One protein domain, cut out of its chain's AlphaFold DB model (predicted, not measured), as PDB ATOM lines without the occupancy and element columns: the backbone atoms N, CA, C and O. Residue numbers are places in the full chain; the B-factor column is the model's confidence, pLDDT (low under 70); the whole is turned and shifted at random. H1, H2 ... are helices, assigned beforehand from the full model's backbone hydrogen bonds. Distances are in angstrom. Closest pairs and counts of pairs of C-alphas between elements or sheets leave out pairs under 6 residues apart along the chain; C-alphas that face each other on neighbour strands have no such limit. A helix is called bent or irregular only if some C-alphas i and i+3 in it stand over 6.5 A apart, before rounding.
ATOM      1  N   ILE A 446     168.055 161.990 239.449       88.56
ATOM      2  CA  ILE A 446     167.882 160.659 240.035       88.56
ATOM      3  C   ILE A 446     167.182 160.787 241.388       88.56
ATOM      4  O   ILE A 446     166.175 160.115 241.611       88.56
ATOM      5  N   ARG A 447     167.667 161.680 242.259       88.44
ATOM      6  CA  ARG A 447     167.093 161.908 243.597       88.44
ATOM      7  C   ARG A 447     165.707 162.561 243.567       88.44
ATOM      8  O   ARG A 447     164.922 162.357 244.484       88.44
ATOM      9  N   GLN A 448     165.358 163.273 242.495       83.94
ATOM     10  CA  GLN A 448     163.994 163.777 242.280       83.94
ATOM     11  C   GLN A 448     162.989 162.661 241.964       83.94
ATOM     12  O   GLN A 448     161.816 162.756 242.321       83.94
ATOM     13  N   LYS A 449     163.429 161.602 241.273       86.25
ATOM     14  CA  LYS A 449     162.567 160.479 240.863       86.25
ATOM     15  C   LYS A 449     162.569 159.335 241.870       86.25
ATOM     16  O   LYS A 449     161.635 158.535 241.877       86.25
ATOM     17  N   GLN A 450     163.622 159.224 242.674       86.50
ATOM     18  CA  GLN A 450     163.806 158.152 243.639       86.50
ATOM     19  C   GLN A 450     164.352 158.671 244.957       86.50
ATOM     20  O   GLN A 450     165.315 159.430 244.999       86.50
ATOM     21  N   HIS A 451     163.748 158.203 246.041       87.44
ATOM     22  CA  HIS A 451     164.171 158.549 247.384       87.44
ATOM     23  C   HIS A 451     165.349 157.668 247.821       87.44
ATOM     24  O   HIS A 451     165.250 156.445 247.760       87.44
ATOM     25  N   PHE A 452     166.415 158.295 248.318       88.50
ATOM     26  CA  PHE A 452     167.561 157.634 248.944       88.50
ATOM     27  C   PHE A 452     167.722 158.166 250.368       88.50
ATOM     28  O   PHE A 452     167.614 159.369 250.604       88.50
ATOM     29  N   SER A 453     167.993 157.281 251.317       89.12
ATOM     30  CA  SER A 453     168.435 157.657 252.660       89.12
ATOM     31  C   SER A 453     169.854 158.238 252.638       89.12
ATOM     32  O   SER A 453     170.628 157.990 251.713       89.12
ATOM     33  N   GLU A 454     170.234 158.979 253.683       84.12
ATOM     34  CA  GLU A 454     171.591 159.540 253.807       84.12
ATOM     35  C   GLU A 454     172.680 158.457 253.724       84.12
ATOM     36  O   GLU A 454     173.689 158.639 253.044       84.12
ATOM     37  N   GLN A 455     172.437 157.294 254.340       85.12
ATOM     38  CA  GLN A 455     173.357 156.154 254.299       85.12
ATOM     39  C   GLN A 455     173.498 155.578 252.885       85.12
ATOM     40  O   GLN A 455     174.603 155.246 252.459       85.12
ATOM     41  N   GLU A 456     172.401 155.481 252.131       90.88
ATOM     42  CA  GLU A 456     172.446 155.028 250.736       90.88
ATOM     43  C   GLU A 456     173.171 156.035 249.844       90.88
ATOM     44  O   GLU A 456     173.941 155.627 248.976       90.88
ATOM     45  N   ILE A 457     172.986 157.340 250.070       89.25
ATOM     46  CA  ILE A 457     173.704 158.394 249.342       89.25
ATOM     47  C   ILE A 457     175.211 158.279 249.587       89.25
ATOM     48  O   ILE A 457     175.989 158.311 248.626       89.25
ATOM     49  N   GLU A 458     175.639 158.114 250.839       87.25
ATOM     50  CA  GLU A 458     177.052 157.957 251.198       87.25
ATOM     51  C   GLU A 458     177.650 156.681 250.586       87.25
ATOM     52  O   GLU A 458     178.718 156.717 249.959       87.25
ATOM     53  N   LEU A 459     176.930 155.561 250.688       90.06
ATOM     54  CA  LEU A 459     177.343 154.273 250.140       90.06
ATOM     55  C   LEU A 459     177.478 154.320 248.610       90.06
ATOM     56  O   LEU A 459     178.508 153.910 248.067       90.06
ATOM     57  N   CYS A 460     176.470 154.849 247.914       91.44
ATOM     58  CA  CYS A 460     176.459 155.003 246.460       91.44
ATOM     59  C   CYS A 460     177.583 155.922 245.980       91.44
ATOM     60  O   CYS A 460     178.297 155.570 245.041       91.44
ATOM     61  N   SER A 461     177.789 157.060 246.647       88.50
ATOM     62  CA  SER A 461     178.854 158.011 246.300       88.50
ATOM     63  C   SER A 461     180.234 157.378 246.451       88.50
ATOM     64  O   SER A 461     181.061 157.446 245.541       88.50
ATOM     65  N   THR A 462     180.453 156.666 247.557       87.75
ATOM     66  CA  THR A 462     181.706 155.950 247.816       87.75
ATOM     67  C   THR A 462     181.954 154.852 246.781       87.75
ATOM     68  O   THR A 462     183.062 154.728 246.251       87.75
ATOM     69  N   ALA A 463     180.932 154.053 246.462       88.69
ATOM     70  CA  ALA A 463     181.039 152.959 245.503       88.69
ATOM     71  C   ALA A 463     181.268 153.458 244.069       88.69
ATOM     72  O   ALA A 463     182.129 152.924 243.362       88.69
ATOM     73  N   TYR A 464     180.554 154.510 243.659       86.94
ATOM     74  CA  TYR A 464     180.694 155.138 242.346       86.94
ATOM     75  C   TYR A 464     182.105 155.704 242.144       86.94
ATOM     76  O   TYR A 464     182.766 155.394 241.145       86.94
ATOM     77  N   TYR A 465     182.610 156.437 243.142       83.06
ATOM     78  CA  TYR A 465     183.975 156.956 243.155       83.06
ATOM     79  C   TYR A 465     185.012 155.823 243.065       83.06
ATOM     80  O   TYR A 465     185.911 155.843 242.218       83.06
ATOM     81  N   ALA A 466     184.857 154.770 243.878       81.06
ATOM     82  CA  ALA A 466     185.756 153.613 243.879       81.06
ATOM     83  C   ALA A 466     185.788 152.885 242.523       81.06
ATOM     84  O   ALA A 466     186.841 152.404 242.085       81.06
ATOM     85  N   ALA A 467     184.640 152.810 241.846       80.62
ATOM     86  CA  ALA A 467     184.487 152.190 240.537       80.62
ATOM     87  C   ALA A 467     185.183 152.962 239.405       80.62
ATOM     88  O   ALA A 467     185.548 152.324 238.403       80.62
ATOM     89  N   LYS A 468     185.441 154.269 239.586       71.62
ATOM     90  CA  LYS A 468     185.963 155.196 238.565       71.62
ATOM     91  C   LYS A 468     185.155 155.101 237.272       71.62
ATOM     92  O   LYS A 468     185.697 154.797 236.204       71.62
ATOM     93  N   VAL A 469     183.841 155.272 237.383       63.16
ATOM     94  CA  VAL A 469     182.906 155.101 236.266       63.16
ATOM     95  C   VAL A 469     183.048 156.269 235.285       63.16
ATOM     96  O   VAL A 469     182.352 157.268 235.378       63.16
ATOM     97  N   ASN A 470     183.969 156.149 234.329       57.00
ATOM     98  CA  ASN A 470     184.116 157.096 233.221       57.00
ATOM     99  C   ASN A 470     183.874 156.382 231.888       57.00
ATOM    100  O   ASN A 470     184.801 156.119 231.118       57.00
ATOM    101  N   GLN A 471     182.639 155.938 231.664       69.12
ATOM    102  CA  GLN A 471     182.287 155.141 230.493       69.12
ATOM    103  C   GLN A 471     181.050 155.686 229.803       69.12
ATOM    104  O   GLN A 471     180.169 156.236 230.439       69.12
ATOM    105  N   GLN A 472     180.940 155.468 228.492       75.12
ATOM    106  CA  GLN A 472     179.831 156.012 227.703       75.12
ATOM    107  C   GLN A 472     178.445 155.652 228.264       75.12
ATOM    108  O   GLN A 472     177.570 156.504 228.252       75.12
ATOM    109  N   LEU A 473     178.245 154.444 228.814       83.31
ATOM    110  CA  LEU A 473     176.948 154.042 229.378       83.31
ATOM    111  C   LEU A 473     176.521 154.895 230.590       83.31
ATOM    112  O   LEU A 473     175.328 155.125 230.765       83.31
ATOM    113  N   SER A 474     177.467 155.401 231.391       81.44
ATOM    114  CA  SER A 474     177.154 156.214 232.575       81.44
ATOM    115  C   SER A 474     176.704 157.636 232.240       81.44
ATOM    116  O   SER A 474     176.303 158.365 233.138       81.44
ATOM    117  N   GLN A 475     176.726 158.031 230.964       84.56
ATOM    118  CA  GLN A 475     176.138 159.296 230.516       84.56
ATOM    119  C   GLN A 475     174.603 159.251 230.523       84.56
ATOM    120  O   GLN A 475     173.969 160.291 230.654       84.56
ATOM    121  N   SER A 476     173.995 158.060 230.448       89.00
ATOM    122  CA  SER A 476     172.550 157.910 230.642       89.00
ATOM    123  C   SER A 476     172.208 157.981 232.131       89.00
ATOM    124  O   SER A 476     172.685 157.172 232.936       89.00
ATOM    125  N   ALA A 477     171.347 158.931 232.503       88.88
ATOM    126  CA  ALA A 477     170.773 159.018 233.843       88.88
ATOM    127  C   ALA A 477     169.988 157.741 234.174       88.88
ATOM    128  O   ALA A 477     170.202 157.150 235.229       88.88
ATOM    129  N   THR A 478     169.194 157.233 233.227       91.62
ATOM    130  CA  THR A 478     168.432 155.989 233.386       91.62
ATOM    131  C   THR A 478     169.344 154.791 233.665       91.62
ATOM    132  O   THR A 478     169.068 154.010 234.575       91.62
ATOM    133  N   ALA A 479     170.459 154.637 232.943       91.56
ATOM    134  CA  ALA A 479     171.400 153.542 233.192       91.56
ATOM    135  C   ALA A 479     172.064 153.652 234.574       91.56
ATOM    136  O   ALA A 479     172.210 152.636 235.262       91.56
ATOM    137  N   ARG A 480     172.425 154.871 235.003       91.69
ATOM    138  CA  ARG A 480     172.959 155.128 236.350       91.69
ATOM    139  C   ARG A 480     171.947 154.770 237.432       91.69
ATOM    140  O   ARG A 480     172.300 154.004 238.322       91.69
ATOM    141  N   THR A 481     170.695 155.219 237.316       93.12
ATOM    142  CA  THR A 481     169.618 154.876 238.259       93.12
ATOM    143  C   THR A 481     169.479 153.363 238.410       93.12
ATOM    144  O   THR A 481     169.526 152.847 239.521       93.12
ATOM    145  N   GLN A 482     169.377 152.628 237.297       94.19
ATOM    146  CA  GLN A 482     169.211 151.170 237.346       94.19
ATOM    147  C   GLN A 482     170.433 150.455 237.935       94.19
ATOM    148  O   GLN A 482     170.287 149.456 238.634       94.19
ATOM    149  N   THR A 483     171.635 150.978 237.694       94.25
ATOM    150  CA  THR A 483     172.870 150.440 238.277       94.25
ATOM    151  C   THR A 483     172.916 150.651 239.789       94.25
ATOM    152  O   THR A 483     173.276 149.727 240.512       94.25
ATOM    153  N   LEU A 484     172.529 151.837 240.270       94.81
ATOM    154  CA  LEU A 484     172.493 152.171 241.698       94.81
ATOM    155  C   LEU A 484     171.472 151.313 242.451       94.81
ATOM    156  O   LEU A 484     171.802 150.747 243.488       94.81
ATOM    157  N   LEU A 485     170.272 151.146 241.895       94.81
ATOM    158  CA  LEU A 485     169.234 150.289 242.473       94.81
ATOM    159  C   LEU A 485     169.683 148.834 242.588       94.81
ATOM    160  O   LEU A 485     169.575 148.233 243.654       94.81
ATOM    161  N   LEU A 486     170.237 148.278 241.506       96.25
ATOM    162  CA  LEU A 486     170.759 146.918 241.530       96.25
ATOM    163  C   LEU A 486     171.932 146.798 242.513       96.25
ATOM    164  O   LEU A 486     172.022 145.816 243.240       96.25
ATOM    165  N   PHE A 487     172.814 147.795 242.585       96.50
ATOM    166  CA  PHE A 487     173.901 147.826 243.564       96.50
ATOM    167  C   PHE A 487     173.380 147.770 245.008       96.50
ATOM    168  O   PHE A 487     173.872 146.949 245.784       96.50
ATOM    169  N   LEU A 488     172.377 148.583 245.355       96.31
ATOM    170  CA  LEU A 488     171.769 148.591 246.688       96.31
ATOM    171  C   LEU A 488     171.105 147.249 247.012       96.31
ATOM    172  O   LEU A 488     171.344 146.699 248.084       96.31
ATOM    173  N   GLN A 489     170.379 146.662 246.058       96.38
ATOM    174  CA  GLN A 489     169.766 145.343 246.223       96.38
ATOM    175  C   GLN A 489     170.811 144.239 246.464       96.38
ATOM    176  O   GLN A 489     170.652 143.401 247.353       96.38
ATOM    177  N   LEU A 490     171.908 144.234 245.697       97.12
ATOM    178  CA  LEU A 490     172.998 143.275 245.898       97.12
ATOM    179  C   LEU A 490     173.685 143.489 247.255       97.12
ATOM    180  O   LEU A 490     174.051 142.520 247.922       97.12
ATOM    181  N   PHE A 491     173.861 144.743 247.676       96.06
ATOM    182  CA  PHE A 491     174.432 145.066 248.979       96.06
ATOM    183  C   PHE A 491     173.541 144.573 250.125       96.06
ATOM    184  O   PHE A 491     174.042 143.907 251.032       96.06
ATOM    185  N   GLU A 492     172.232 144.817 250.057       95.12
ATOM    186  CA  GLU A 492     171.242 144.336 251.027       95.12
ATOM    187  C   GLU A 492     171.230 142.803 251.124       95.12
ATOM    188  O   GLU A 492     171.228 142.233 252.219       95.12
ATOM    189  N   GLN A 493     171.305 142.110 249.986       95.62
ATOM    190  CA  GLN A 493     171.402 140.652 249.951       95.62
ATOM    191  C   GLN A 493     172.660 140.156 250.686       95.62
ATOM    192  O   GLN A 493     172.591 139.225 251.495       95.62
ATOM    193  N   ILE A 494     173.813 140.794 250.453       95.75
ATOM    194  CA  ILE A 494     175.075 140.439 251.116       95.75
ATOM    195  C   ILE A 494     174.993 140.695 252.623       95.75
ATOM    196  O   ILE A 494     175.374 139.819 253.404       95.75
ATOM    197  N   THR A 495     174.512 141.865 253.046       93.44
ATOM    198  CA  THR A 495     174.444 142.237 254.468       93.44
ATOM    199  C   THR A 495     173.439 141.379 255.233       93.44
ATOM    200  O   THR A 495     173.731 140.971 256.357       93.44
ATOM    201  N   THR A 496     172.324 140.996 254.607       94.50
ATOM    202  CA  THR A 496     171.337 140.068 255.180       94.50
ATOM    203  C   THR A 496     171.949 138.693 255.441       94.50
ATOM    204  O   THR A 496     171.868 138.161 256.552       94.50
ATOM    205  N   VAL A 497     172.633 138.119 254.446       94.69
ATOM    206  CA  VAL A 497     173.305 136.818 254.600       94.69
ATOM    207  C   VAL A 497     174.452 136.909 255.608       94.69
ATOM    208  O   VAL A 497     174.672 135.979 256.389       94.69
ATOM    209  N   TYR A 498     175.165 138.033 255.642       94.12
ATOM    210  CA  TYR A 498     176.223 138.285 256.614       94.12
ATOM    211  C   TYR A 498     175.698 138.337 258.053       94.12
ATOM    212  O   TYR A 498     176.263 137.672 258.923       94.12
ATOM    213  N   ALA A 499     174.589 139.038 258.300       90.94
ATOM    214  CA  ALA A 499     173.957 139.117 259.616       90.94
ATOM    215  C   ALA A 499     173.551 137.729 260.143       90.94
ATOM    216  O   ALA A 499     173.733 137.429 261.323       90.94
ATOM    217  N   GLN A 500     173.073 136.848 259.260       91.44
ATOM    218  CA  GLN A 500     172.669 135.485 259.618       91.44
ATOM    219  C   GLN A 500     173.856 134.516 259.756       91.44
ATOM    220  O   GLN A 500     173.819 133.585 260.561       91.44
ATOM    221  N   GLN A 501     174.906 134.683 258.944       92.12
ATOM    222  CA  GLN A 501     175.959 133.676 258.752       92.12
ATOM    223  C   GLN A 501     177.381 134.260 258.794       92.12
ATOM    224  O   GLN A 501     178.268 133.787 258.079       92.12
ATOM    225  N   LYS A 502     177.640 135.232 259.679       89.12
ATOM    226  CA  LYS A 502     178.925 135.955 259.817       89.12
ATOM    227  C   LYS A 502     180.173 135.059 259.781       89.12
ATOM    228  O   LYS A 502     181.155 135.394 259.128       89.12
ATOM    229  N   LYS A 503     180.127 133.873 260.404       89.12
ATOM    230  CA  LYS A 503     181.253 132.911 260.454       89.12
ATOM    231  C   LYS A 503     181.659 132.321 259.094       89.12
ATOM    232  O   LYS A 503     182.763 131.796 258.986       89.12
ATOM    233  N   LYS A 504     180.787 132.359 258.081       91.38
ATOM    234  CA  LYS A 504     181.083 131.839 256.733       91.38
ATOM    235  C   LYS A 504     181.876 132.823 255.870       91.38
ATOM    236  O   LYS A 504     182.357 132.435 254.809       91.38
ATOM    237  N   PHE A 505     182.004 134.073 256.309       94.06
ATOM    238  CA  PHE A 505     182.730 135.114 255.596       94.06
ATOM    239  C   PHE A 505     184.201 135.136 256.024       94.06
ATOM    240  O   PHE A 505     184.549 134.897 257.181       94.06
ATOM    241  N   GLY A 506     185.093 135.414 255.076       92.69
ATOM    242  CA  GLY A 506     186.514 135.593 255.357       92.69
ATOM    243  C   GLY A 506     186.782 136.888 256.129       92.69
ATOM    244  O   GLY A 506     186.151 137.907 255.869       92.69
ATOM    245  N   LYS A 507     187.789 136.876 257.016       90.00
ATOM    246  CA  LYS A 507     188.109 137.991 257.935       90.00
ATOM    247  C   LYS A 507     188.159 139.379 257.281       90.00
ATOM    248  O   LYS A 507     187.662 140.330 257.864       90.00
ATOM    249  N   LYS A 508     188.760 139.501 256.089       90.25
ATOM    250  CA  LYS A 508     188.872 140.789 255.375       90.25
ATOM    251  C   LYS A 508     187.511 141.331 254.936       90.25
ATOM    252  O   LYS A 508     187.255 142.516 255.099       90.25
ATOM    253  N   LEU A 509     186.651 140.459 254.407       91.75
ATOM    254  CA  LEU A 509     185.308 140.827 253.968       91.75
ATOM    255  C   LEU A 509     184.395 141.118 255.161       91.75
ATOM    256  O   LEU A 509     183.651 142.085 255.119       91.75
ATOM    257  N   SER A 510     184.509 140.343 256.243       91.00
ATOM    258  CA  SER A 510     183.827 140.654 257.504       91.00
ATOM    259  C   SER A 510     184.225 142.028 258.042       91.00
ATOM    260  O   SER A 510     183.351 142.803 258.397       91.00
ATOM    261  N   GLY A 511     185.525 142.351 258.038       89.38
ATOM    262  CA  GLY A 511     186.017 143.675 258.426       89.38
ATOM    263  C   GLY A 511     185.438 144.789 257.556       89.38
ATOM    264  O   GLY A 511     184.919 145.753 258.092       89.38
ATOM    265  N   ALA A 512     185.423 144.623 256.229       90.31
ATOM    266  CA  ALA A 512     184.828 145.617 255.333       90.31
ATOM    267  C   ALA A 512     183.317 145.814 255.544       90.31
ATOM    268  O   ALA A 512     182.831 146.934 255.443       90.31
ATOM    269  N   LEU A 513     182.569 144.743 255.822       91.19
ATOM    270  CA  LEU A 513     181.135 144.834 256.113       91.19
ATOM    271  C   LEU A 513     180.871 145.467 257.485       91.19
ATOM    272  O   LEU A 513     179.950 146.263 257.607       91.19
ATOM    273  N   ASP A 514     181.694 145.153 258.489       88.12
ATOM    274  CA  ASP A 514     181.623 145.784 259.811       88.12
ATOM    275  C   ASP A 514     181.995 147.282 259.728       88.12
ATOM    276  O   ASP A 514     181.318 148.102 260.342       88.12
ATOM    277  N   ASP A 515     183.003 147.655 258.923       85.50
ATOM    278  CA  ASP A 515     183.392 149.052 258.664       85.50
ATOM    279  C   ASP A 515     182.226 149.857 258.069       85.50
ATOM    280  O   ASP A 515     181.979 150.977 258.499       85.50
ATOM    281  N   LEU A 516     181.496 149.279 257.107       85.75
ATOM    282  CA  LEU A 516     180.341 149.916 256.458       85.75
ATOM    283  C   LEU A 516     179.105 150.002 257.364       85.75
ATOM    284  O   LEU A 516     178.206 150.792 257.093       85.75
ATOM    285  N   GLN A 517     179.035 149.182 258.416       79.81
ATOM    286  CA  GLN A 517     177.972 149.228 259.426       79.81
ATOM    287  C   GLN A 517     178.326 150.135 260.616       79.81
ATOM    288  O   GLN A 517     177.438 150.550 261.362       79.81
ATOM    289  N   GLY A 518     179.611 150.434 260.824       68.06
ATOM    290  CA  GLY A 518     180.087 151.349 261.855       68.06
ATOM    291  C   GLY A 518     180.079 152.805 261.384       68.06
ATOM    292  O   GLY A 518     180.379 153.100 260.238       68.06
ATOM    293  N   GLN A 519     179.828 153.756 262.291       51.72
ATOM    294  CA  GLN A 519     179.946 155.205 262.022       51.72
ATOM    295  C   GLN A 519     181.417 155.686 261.927       51.72
ATOM    296  O   GLN A 519     181.769 156.783 262.368       51.72
ATOM    297  N   GLY A 520     182.327 154.836 261.445       46.84
ATOM    298  CA  GLY A 520     183.753 155.136 261.362       46.84
ATOM    299  C   GLY A 520     184.067 156.030 260.165       46.84
ATOM    300  O   GLY A 520     183.804 155.655 259.032       46.84
ATOM    301  N   ARG A 521     184.708 157.185 260.396       50.91
ATOM    302  CA  ARG A 521     185.053 158.178 259.350       50.91
ATOM    303  C   ARG A 521     186.060 157.702 258.284       50.91
ATOM    304  O   ARG A 521     186.380 158.471 257.385       50.91
ATOM    305  N   TRP A 522     186.601 156.485 258.388       54.16
ATOM    306  CA  TRP A 522     187.671 156.003 257.511       54.16
ATOM    307  C   TRP A 522     187.430 154.561 257.070       54.16
ATOM    308  O   TRP A 522     187.524 153.637 257.874       54.16
ATOM    309  N   LEU A 523     187.183 154.373 255.773       74.62
ATOM    310  CA  LEU A 523     187.050 153.054 255.160       74.62
ATOM    311  C   LEU A 523     188.429 152.473 254.831       74.62
ATOM    312  O   LEU A 523     189.281 153.135 254.232       74.62
ATOM    313  N   GLY A 524     188.650 151.206 255.181       78.44
ATOM    314  CA  GLY A 524     189.867 150.492 254.809       78.44
ATOM    315  C   GLY A 524     190.010 150.307 253.293       78.44
ATOM    316  O   GLY A 524     189.035 150.249 252.541       78.44
ATOM    317  N   SER A 525     191.244 150.122 252.813       84.12
ATOM    318  CA  SER A 525     191.526 149.909 251.382       84.12
ATOM    319  C   SER A 525     190.803 148.689 250.788       84.12
ATOM    320  O   SER A 525     190.474 148.673 249.602       84.12
ATOM    321  N   PHE A 526     190.548 147.658 251.602       87.62
ATOM    322  CA  PHE A 526     189.789 146.480 251.178       87.62
ATOM    323  C   PHE A 526     188.295 146.790 251.007       87.62
ATOM    324  O   PHE A 526     187.674 146.260 250.091       87.62
ATOM    325  N   THR A 527     187.742 147.691 251.817       89.62
ATOM    326  CA  THR A 527     186.345 148.134 251.742       89.62
ATOM    327  C   THR A 527     186.072 148.856 250.424       89.62
ATOM    328  O   THR A 527     185.125 148.511 249.720       89.62
ATOM    329  N   TYR A 528     186.979 149.738 249.990       89.69
ATOM    330  CA  TYR A 528     186.920 150.337 248.649       89.69
ATOM    331  C   TYR A 528     186.990 149.296 247.523       89.69
ATOM    332  O   TYR A 528     186.266 149.407 246.535       89.69
ATOM    333  N   LEU A 529     187.840 148.267 247.648       91.06
ATOM    334  CA  LEU A 529     187.917 147.190 246.652       91.06
ATOM    335  C   LEU A 529     186.626 146.368 246.585       91.06
ATOM    336  O   LEU A 529     186.205 146.007 245.487       91.06
ATOM    337  N   PHE A 530     186.011 146.088 247.733       93.62
ATOM    338  CA  PHE A 530     184.721 145.409 247.819       93.62
ATOM    339  C   PHE A 530     183.615 146.222 247.142       93.62
ATOM    340  O   PHE A 530     182.972 145.707 246.229       93.62
ATOM    341  N   LEU A 531     183.451 147.500 247.507       93.06
ATOM    342  CA  LEU A 531     182.446 148.379 246.898       93.06
ATOM    343  C   LEU A 531     182.655 148.530 245.389       93.06
ATOM    344  O   LEU A 531     181.697 148.454 244.626       93.06
ATOM    345  N   LYS A 532     183.911 148.665 244.944       91.88
ATOM    346  CA  LYS A 532     184.273 148.717 243.522       91.88
ATOM    347  C   LYS A 532     183.793 147.479 242.761       91.88
ATOM    348  O   LYS A 532     183.190 147.608 241.698       91.88
ATOM    349  N   ASP A 533     184.107 146.285 243.261       92.81
ATOM    350  CA  ASP A 533     183.751 145.035 242.584       92.81
ATOM    351  C   ASP A 533     182.232 144.781 242.654       92.81
ATOM    352  O   ASP A 533     181.643 144.327 241.672       92.81
ATOM    353  N   LEU A 534     181.569 145.160 243.751       94.94
ATOM    354  CA  LEU A 534     180.111 145.090 243.869       94.94
ATOM    355  C   LEU A 534     179.408 146.023 242.877       94.94
ATOM    356  O   LEU A 534     178.544 145.581 242.122       94.94
ATOM    357  N   PHE A 535     179.834 147.284 242.799       94.00
ATOM    358  CA  PHE A 535     179.280 148.256 241.856       94.00
ATOM    359  C   PHE A 535     179.478 147.813 240.401       94.00
ATOM    360  O   PHE A 535     178.557 147.870 239.591       94.00
ATOM    361  N   ARG A 536     180.663 147.290 240.059       91.81
ATOM    362  CA  ARG A 536     180.922 146.732 238.720       91.81
ATOM    363  C   ARG A 536     180.088 145.496 238.415       91.81
ATOM    364  O   ARG A 536     179.780 145.260 237.249       91.81
ATOM    365  N   THR A 537     179.730 144.711 239.428       93.62
ATOM    366  CA  THR A 537     178.815 143.575 239.266       93.62
ATOM    367  C   THR A 537     177.422 144.069 238.884       93.62
ATOM    368  O   THR A 537     176.865 143.574 237.906       93.62
ATOM    369  N   ALA A 538     176.913 145.103 239.561       94.44
ATOM    370  CA  ALA A 538     175.646 145.743 239.208       94.44
ATOM    371  C   ALA A 538     175.674 146.344 237.788       94.44
ATOM    372  O   ALA A 538     174.814 146.028 236.967       94.44
ATOM    373  N   ASP A 539     176.704 147.126 237.449       92.19
ATOM    374  CA  ASP A 539     176.862 147.741 236.119       92.19
ATOM    375  C   ASP A 539     176.956 146.677 235.006       92.19
ATOM    376  O   ASP A 539     176.310 146.785 233.960       92.19
ATOM    377  N   ASN A 540     177.683 145.581 235.248       91.62
ATOM    378  CA  ASN A 540     177.721 144.435 234.338       91.62
ATOM    379  C   ASN A 540     176.374 143.715 234.219       91.62
ATOM    380  O   ASN A 540     176.047 143.249 233.124       91.62
ATOM    381  N   GLY A 541     175.599 143.650 235.303       92.25
ATOM    382  CA  GLY A 541     174.224 143.160 235.293       92.25
ATOM    383  C   GLY A 541     173.357 143.963 234.325       92.25
ATOM    384  O   GLY A 541     172.746 143.384 233.429       92.25
ATOM    385  N   ILE A 542     173.398 145.297 234.405       92.88
ATOM    386  CA  ILE A 542     172.665 146.175 233.477       92.88
ATOM    387  C   ILE A 542     173.147 145.979 232.034       92.88
ATOM    388  O   ILE A 542     172.337 145.769 231.130       92.88
ATOM    389  N   ARG A 543     174.464 145.963 231.803       90.69
ATOM    390  CA  ARG A 543     175.071 145.753 230.474       90.69
ATOM    391  C   ARG A 543     174.653 144.454 229.803       90.69
ATOM    392  O   ARG A 543     174.378 144.459 228.605       90.69
ATOM    393  N   ALA A 544     174.606 143.359 230.558       89.06
ATOM    394  CA  ALA A 544     174.243 142.041 230.043       89.06
ATOM    395  C   ALA A 544     172.820 142.010 229.460       89.06
ATOM    396  O   ALA A 544     172.527 141.199 228.583       89.06
ATOM    397  N   CYS A 545     171.963 142.929 229.906       85.75
ATOM    398  CA  CYS A 545     170.552 143.009 229.532       85.75
ATOM    399  C   CYS A 545     170.290 143.947 228.351       85.75
ATOM    400  O   CYS A 545     169.157 144.048 227.867       85.75
ATOM    401  N   LEU A 546     171.338 144.633 227.892       85.88
ATOM    402  CA  LEU A 546     171.352 145.496 226.722       85.88
ATOM    403  C   LEU A 546     172.034 144.765 225.550       85.88
ATOM    404  O   LEU A 546     172.780 143.801 225.740       85.88
ATOM    405  N   PRO A 547     171.827 145.185 224.291       78.81
ATOM    406  CA  PRO A 547     172.337 144.466 223.149       78.81
ATOM    407  C   PRO A 547     173.828 144.719 223.066       78.81
ATOM    408  O   PRO A 547     174.287 145.858 223.147       78.81
ATOM    409  N   GLN A 548     174.576 143.654 222.822       76.75
ATOM    410  CA  GLN A 548     176.031 143.706 222.768       76.75
ATOM    411  C   GLN A 548     176.535 144.732 221.734       76.75
ATOM    412  O   GLN A 548     176.129 144.730 220.559       76.75
ATOM    413  N   SER A 549     177.419 145.611 222.203       76.31
ATOM    414  CA  SER A 549     178.086 146.700 221.485       76.31
ATOM    415  C   SER A 549     179.380 147.086 222.217       76.31
ATOM    416  O   SER A 549     179.649 146.570 223.299       76.31
ATOM    417  N   GLN A 550     180.177 148.005 221.662       76.94
ATOM    418  CA  GLN A 550     181.329 148.554 222.394       76.94
ATOM    419  C   GLN A 550     180.907 149.288 223.679       76.94
ATOM    420  O   GLN A 550     181.611 149.196 224.678       76.94
ATOM    421  N   ILE A 551     179.734 149.929 223.673       80.31
ATOM    422  CA  ILE A 551     179.188 150.707 224.797       80.31
ATOM    423  C   ILE A 551     178.729 149.796 225.937       80.31
ATOM    424  O   ILE A 551     178.935 150.107 227.105       80.31
ATOM    425  N   THR A 552     178.118 148.662 225.594       84.00
ATOM    426  CA  THR A 552     177.461 147.724 226.522       84.00
ATOM    427  C   THR A 552     178.301 146.490 226.834       84.00
ATOM    428  O   THR A 552     177.832 145.573 227.499       84.00
ATOM    429  N   ARG A 553     179.551 146.432 226.364       85.31
ATOM    430  CA  ARG A 553     180.453 145.323 226.678       85.31
ATOM    431  C   ARG A 553     180.717 145.277 228.183       85.31
ATOM    432  O   ARG A 553     180.989 146.314 228.788       85.31
ATOM    433  N   SER A 554     180.687 144.075 228.756       87.12
ATOM    434  CA  SER A 554     181.000 143.853 230.168       87.12
ATOM    435  C   SER A 554     182.420 144.293 230.523       87.12
ATOM    436  O   SER A 554     183.376 144.119 229.759       87.12
ATOM    437  N   LEU A 555     182.547 144.839 231.723       86.50
ATOM    438  CA  LEU A 555     183.779 145.327 232.308       86.50
ATOM    439  C   LEU A 555     184.612 144.190 232.863       86.50
ATOM    440  O   LEU A 555     184.089 143.216 233.405       86.50
ATOM    441  N   LYS A 556     185.933 144.352 232.766       85.00
ATOM    442  CA  LYS A 556     186.879 143.420 233.376       85.00
ATOM    443  C   LYS A 556     186.759 143.485 234.901       85.00
ATOM    444  O   LYS A 556     186.924 144.548 235.503       85.00
ATOM    445  N   MET A 557     186.512 142.323 235.493       83.06
ATOM    446  CA  MET A 557     186.416 142.103 236.933       83.06
ATOM    447  C   MET A 557     187.686 141.407 237.427       83.06
ATOM    448  O   MET A 557     188.114 140.422 236.834       83.06
ATOM    449  N   GLU A 558     188.295 141.924 238.496       79.12
ATOM    450  CA  GLU A 558     189.413 141.246 239.179       79.12
ATOM    451  C   GLU A 558     188.939 140.401 240.374       79.12
ATOM    452  O   GLU A 558     189.697 139.571 240.865       79.12
ATOM    453  N   GLU A 559     187.715 140.642 240.861       84.38
ATOM    454  CA  GLU A 559     187.075 139.981 242.015       84.38
ATOM    455  C   GLU A 559     187.888 139.973 243.324       84.38
ATOM    456  O   GLU A 559     187.612 139.199 244.247       84.38
ATOM    457  N   LYS A 560     188.880 140.860 243.454       87.94
ATOM    458  CA  LYS A 560     189.714 140.979 244.659       87.94
ATOM    459  C   LYS A 560     188.897 141.398 245.884       87.94
ATOM    460  O   LYS A 560     189.232 140.997 246.997       87.94
ATOM    461  N   GLY A 561     187.833 142.170 245.682       86.38
ATOM    462  CA  GLY A 561     186.893 142.601 246.714       86.38
ATOM    463  C   GLY A 561     185.964 141.490 247.209       86.38
ATOM    464  O   GLY A 561     185.419 141.598 248.301       86.38
ATOM    465  N   PHE A 562     185.823 140.388 246.466       92.50
ATOM    466  CA  PHE A 562     184.987 139.244 246.854       92.50
ATOM    467  C   PHE A 562     185.772 138.100 247.507       92.50
ATOM    468  O   PHE A 562     185.243 137.002 247.712       92.50
ATOM    469  N   VAL A 563     187.045 138.325 247.841       91.81
ATOM    470  CA  VAL A 563     187.864 137.340 248.552       91.81
ATOM    471  C   VAL A 563     187.258 137.067 249.930       91.81
ATOM    472  O   VAL A 563     187.147 137.958 250.766       91.81
ATOM    473  N   GLY A 564     186.901 135.804 250.177       89.31
ATOM    474  CA  GLY A 564     186.239 135.383 251.414       89.31
ATOM    475  C   GLY A 564     184.709 135.431 251.367       89.31
ATOM    476  O   GLY A 564     184.086 135.209 252.401       89.31
ATOM    477  N   MET A 565     184.104 135.694 250.204       94.44
ATOM    478  CA  MET A 565     182.658 135.578 250.007       94.44
ATOM    479  C   MET A 565     182.237 134.103 249.833       94.44
ATOM    480  O   MET A 565     182.899 133.372 249.085       94.44
ATOM    481  N   PRO A 566     181.144 133.647 250.476       93.31
ATOM    482  CA  PRO A 566     180.602 132.307 250.258       93.31
ATOM    483  C   PRO A 566     180.258 132.046 248.783       93.31
ATOM    484  O   PRO A 566     179.639 132.879 248.126       93.31
ATOM    485  N   LYS A 567     180.619 130.864 248.262       90.44
ATOM    486  CA  LYS A 567     180.326 130.484 246.867       90.44
ATOM    487  C   LYS A 567     178.828 130.485 246.515       90.44
ATOM    488  O   LYS A 567     178.524 131.000 245.445       90.44
ATOM    489  N   PRO A 568     177.914 129.959 247.362       92.00
ATOM    490  CA  PRO A 568     176.480 130.008 247.067       92.00
ATOM    491  C   PRO A 568     175.998 131.447 246.879       92.00
ATOM    492  O   PRO A 568     175.439 131.763 245.843       92.00
ATOM    493  N   LEU A 569     176.396 132.346 247.789       93.81
ATOM    494  CA  LEU A 569     176.053 133.765 247.702       93.81
ATOM    495  C   LEU A 569     176.523 134.401 246.387       93.81
ATOM    496  O   LEU A 569     175.781 135.167 245.791       93.81
ATOM    497  N   LYS A 570     177.726 134.074 245.891       90.38
ATOM    498  CA  LYS A 570     178.166 134.564 244.572       90.38
ATOM    499  C   LYS A 570     177.228 134.127 243.440       90.38
ATOM    500  O   LYS A 570     176.956 134.931 242.555       90.38
ATOM    501  N   SER A 571     176.766 132.875 243.458       91.25
ATOM    502  CA  SER A 571     175.802 132.369 242.470       91.25
ATOM    503  C   SER A 571     174.485 133.129 242.569       91.25
ATOM    504  O   SER A 571     174.003 133.643 241.564       91.25
ATOM    505  N   ASP A 572     173.978 133.295 243.792       93.56
ATOM    506  CA  ASP A 572     172.723 133.996 244.052       93.56
ATOM    507  C   ASP A 572     172.785 135.454 243.566       93.56
ATOM    508  O   ASP A 572     171.831 135.949 242.978       93.56
ATOM    509  N   LEU A 573     173.917 136.147 243.743       94.06
ATOM    510  CA  LEU A 573     174.102 137.514 243.234       94.06
ATOM    511  C   LEU A 573     174.041 137.570 241.699       94.06
ATOM    512  O   LEU A 573     173.456 138.498 241.137       94.06
ATOM    513  N   HIS A 574     174.621 136.586 241.004       91.62
ATOM    514  CA  HIS A 574     174.532 136.506 239.543       91.62
ATOM    515  C   HIS A 574     173.100 136.245 239.066       91.62
ATOM    516  O   HIS A 574     172.672 136.846 238.077       91.62
ATOM    517  N   GLU A 575     172.353 135.397 239.772       94.19
ATOM    518  CA  GLU A 575     170.933 135.156 239.503       94.19
ATOM    519  C   GLU A 575     170.094 136.413 239.747       94.19
ATOM    520  O   GLU A 575     169.283 136.771 238.889       94.19
ATOM    521  N   THR A 576     170.352 137.155 240.830       95.88
ATOM    522  CA  THR A 576     169.721 138.455 241.101       95.88
ATOM    523  C   THR A 576     169.966 139.434 239.954       95.88
ATOM    524  O   THR A 576     169.017 140.038 239.453       95.88
ATOM    525  N   CYS A 577     171.204 139.557 239.460       94.62
ATOM    526  CA  CYS A 577     171.502 140.404 238.300       94.62
ATOM    527  C   CYS A 577     170.729 139.972 237.042       94.62
ATOM    528  O   CYS A 577     170.207 140.823 236.320       94.62
ATOM    529  N   ALA A 578     170.652 138.666 236.769       92.00
ATOM    530  CA  ALA A 578     169.939 138.140 235.607       92.00
ATOM    531  C   ALA A 578     168.424 138.393 235.701       92.00
ATOM    532  O   ALA A 578     167.815 138.843 234.729       92.00
ATOM    533  N   SER A 579     167.833 138.162 236.875       93.56
ATOM    534  CA  SER A 579     166.412 138.397 237.149       93.56
ATOM    535  C   SER A 579     166.052 139.881 237.051       93.56
ATOM    536  O   SER A 579     165.135 140.250 236.311       93.56
ATOM    537  N   TYR A 580     166.839 140.755 237.688       94.25
ATOM    538  CA  TYR A 580     166.677 142.209 237.588       94.25
ATOM    539  C   TYR A 580     166.695 142.662 236.123       94.25
ATOM    540  O   TYR A 580     165.836 143.408 235.651       94.25
ATOM    541  N   GLY A 581     167.636 142.113 235.365       86.19
ATOM    542  CA  GLY A 581     167.787 142.305 233.937       86.19
ATOM    543  C   GLY A 581     166.573 141.997 233.063       86.19
ATOM    544  O   GLY A 581     166.273 142.714 232.096       86.19
ATOM    545  N   GLN A 582     165.887 140.906 233.397       86.56
ATOM    546  CA  GLN A 582     164.661 140.469 232.733       86.56
ATOM    547  C   GLN A 582     163.469 141.349 233.118       86.56
ATOM    548  O   GLN A 582     162.620 141.607 232.270       86.56
ATOM    549  N   SER A 583     163.442 141.868 234.350       89.25
ATOM    550  CA  SER A 583     162.383 142.769 234.824       89.25
ATOM    551  C   SER A 583     162.403 144.160 234.165       89.25
ATOM    552  O   SER A 583     161.384 144.847 234.124       89.25
ATOM    553  N   LEU A 584     163.545 144.577 233.600       90.31
ATOM    554  CA  LEU A 584     163.689 145.870 232.926       90.31
ATOM    555  C   LEU A 584     162.809 145.967 231.672       90.31
ATOM    556  O   LEU A 584     163.022 145.256 230.683       90.31
ATOM    557  N   SER A 585     161.890 146.935 231.683       89.38
ATOM    558  CA  SER A 585     160.977 147.189 230.568       89.38
ATOM    559  C   SER A 585     161.707 147.582 229.275       89.38
ATOM    560  O   SER A 585     162.784 148.190 229.290       89.38
ATOM    561  N   LEU A 586     161.084 147.295 228.126       83.25
ATOM    562  CA  LEU A 586     161.596 147.733 226.823       83.25
ATOM    563  C   LEU A 586     161.703 149.267 226.742       83.25
ATOM    564  O   LEU A 586     162.641 149.778 226.137       83.25
TER     565      LEU A 586
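This is residues 446 to 586 of the 843 residues of the protein "TerB_C domain-containing protein" of Ligilactobacillus salitolerans (UniProt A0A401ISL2). Helix H6 runs through the core, with the longest helix, H4, crossing it steeply, and H7 lies alongside H4, running opposite ways. H2 crosses H6 on the side away from H7, H5 crosses the first turns of H6, and the short helices H1 and H3 lie at the periphery near H4. The 141 printed residues have seven named helices, H1 to H7 in chain order, and no named strand; the class is all helix, and the helix packing is mostly crossed. The whole is compact, with a radius of gyration of the C-alphas of 14.8 A, and spans 41 by 31 by 24 A.

H4, residues 477 to 504, touches H6, residues 525 to 544, at a steep tilt of 53 degrees, opposite ways; their closest C-alphas, of Phe 487 and Ala 538, are 5.1 A apart. H4 touches H7, residues 567 to 583, at a shallow tilt of 28 degrees, opposite ways, with the C-alphas of Leu 490 and Leu 573 closest at 6.4 A. H6 is the hub, touching four helices. It touches H7 the same way at a steep tilt of 40 degrees, closest at the C-alphas of Gly 541 and Cys 577, 4.9 A. H2, residues 454 to 467, is about perpendicular to H6 at 85 degrees and touches it, closest at the C-alphas of Ala 467 and Lys 532, 4.6 A. H2 and H4 only just touch, with 3 pairs of C-alphas within 8 A, the closest those of Cys 460 and Leu 484 at 6.8 A. H5, residues 507 to 517, touches H6 about perpendicular at 83 degrees, closest at the C-alphas of Ala 512 and Thr 527, 4.6 A. H1, residues 446 to 449, and H3, residues 472 to 475, are each close to H4 but not clearly touching; the closest C-alphas are those of Ile 446 and Thr 481, 6.3 A, and of Ser 474 and Arg 480, 5.7 A. H5 and H7 are apart. Every O i to N i+4 pair is within hydrogen-bond range in H2, H5, H6 and H7, and 22 of 24 are in H4; H1 and H3 are too short for such a pair, and each has its one O i to N i+3 pair within range.

H4 is 37.0 A long, from C-alpha 477 at (170.773, 159.018, 233.843) to C-alpha 504 at (181.083, 131.839, 256.733). It has a kink of 61 degrees near residue 498 and is irregular, with C-alphas 500 and 503 9.0 A apart. H6 is 28.6 A long, H7 24.9 A, H2 19.9 A and H5 15.2 A; H1 and H3 have four residues each. H7 ends at C-alpha 583, (162.383, 142.769, 234.824).

The two C-alphas farthest apart, of Lys 507 and Leu 586, are 42.0 A apart, and the printed part has no cut. The link from H6 to H7, residues 545 to 566, is long, and the link from H5 to H6 is short. The mean pLDDT of the printed part is 87.4; residues 469 to 471 and 518 to 522 are under 70.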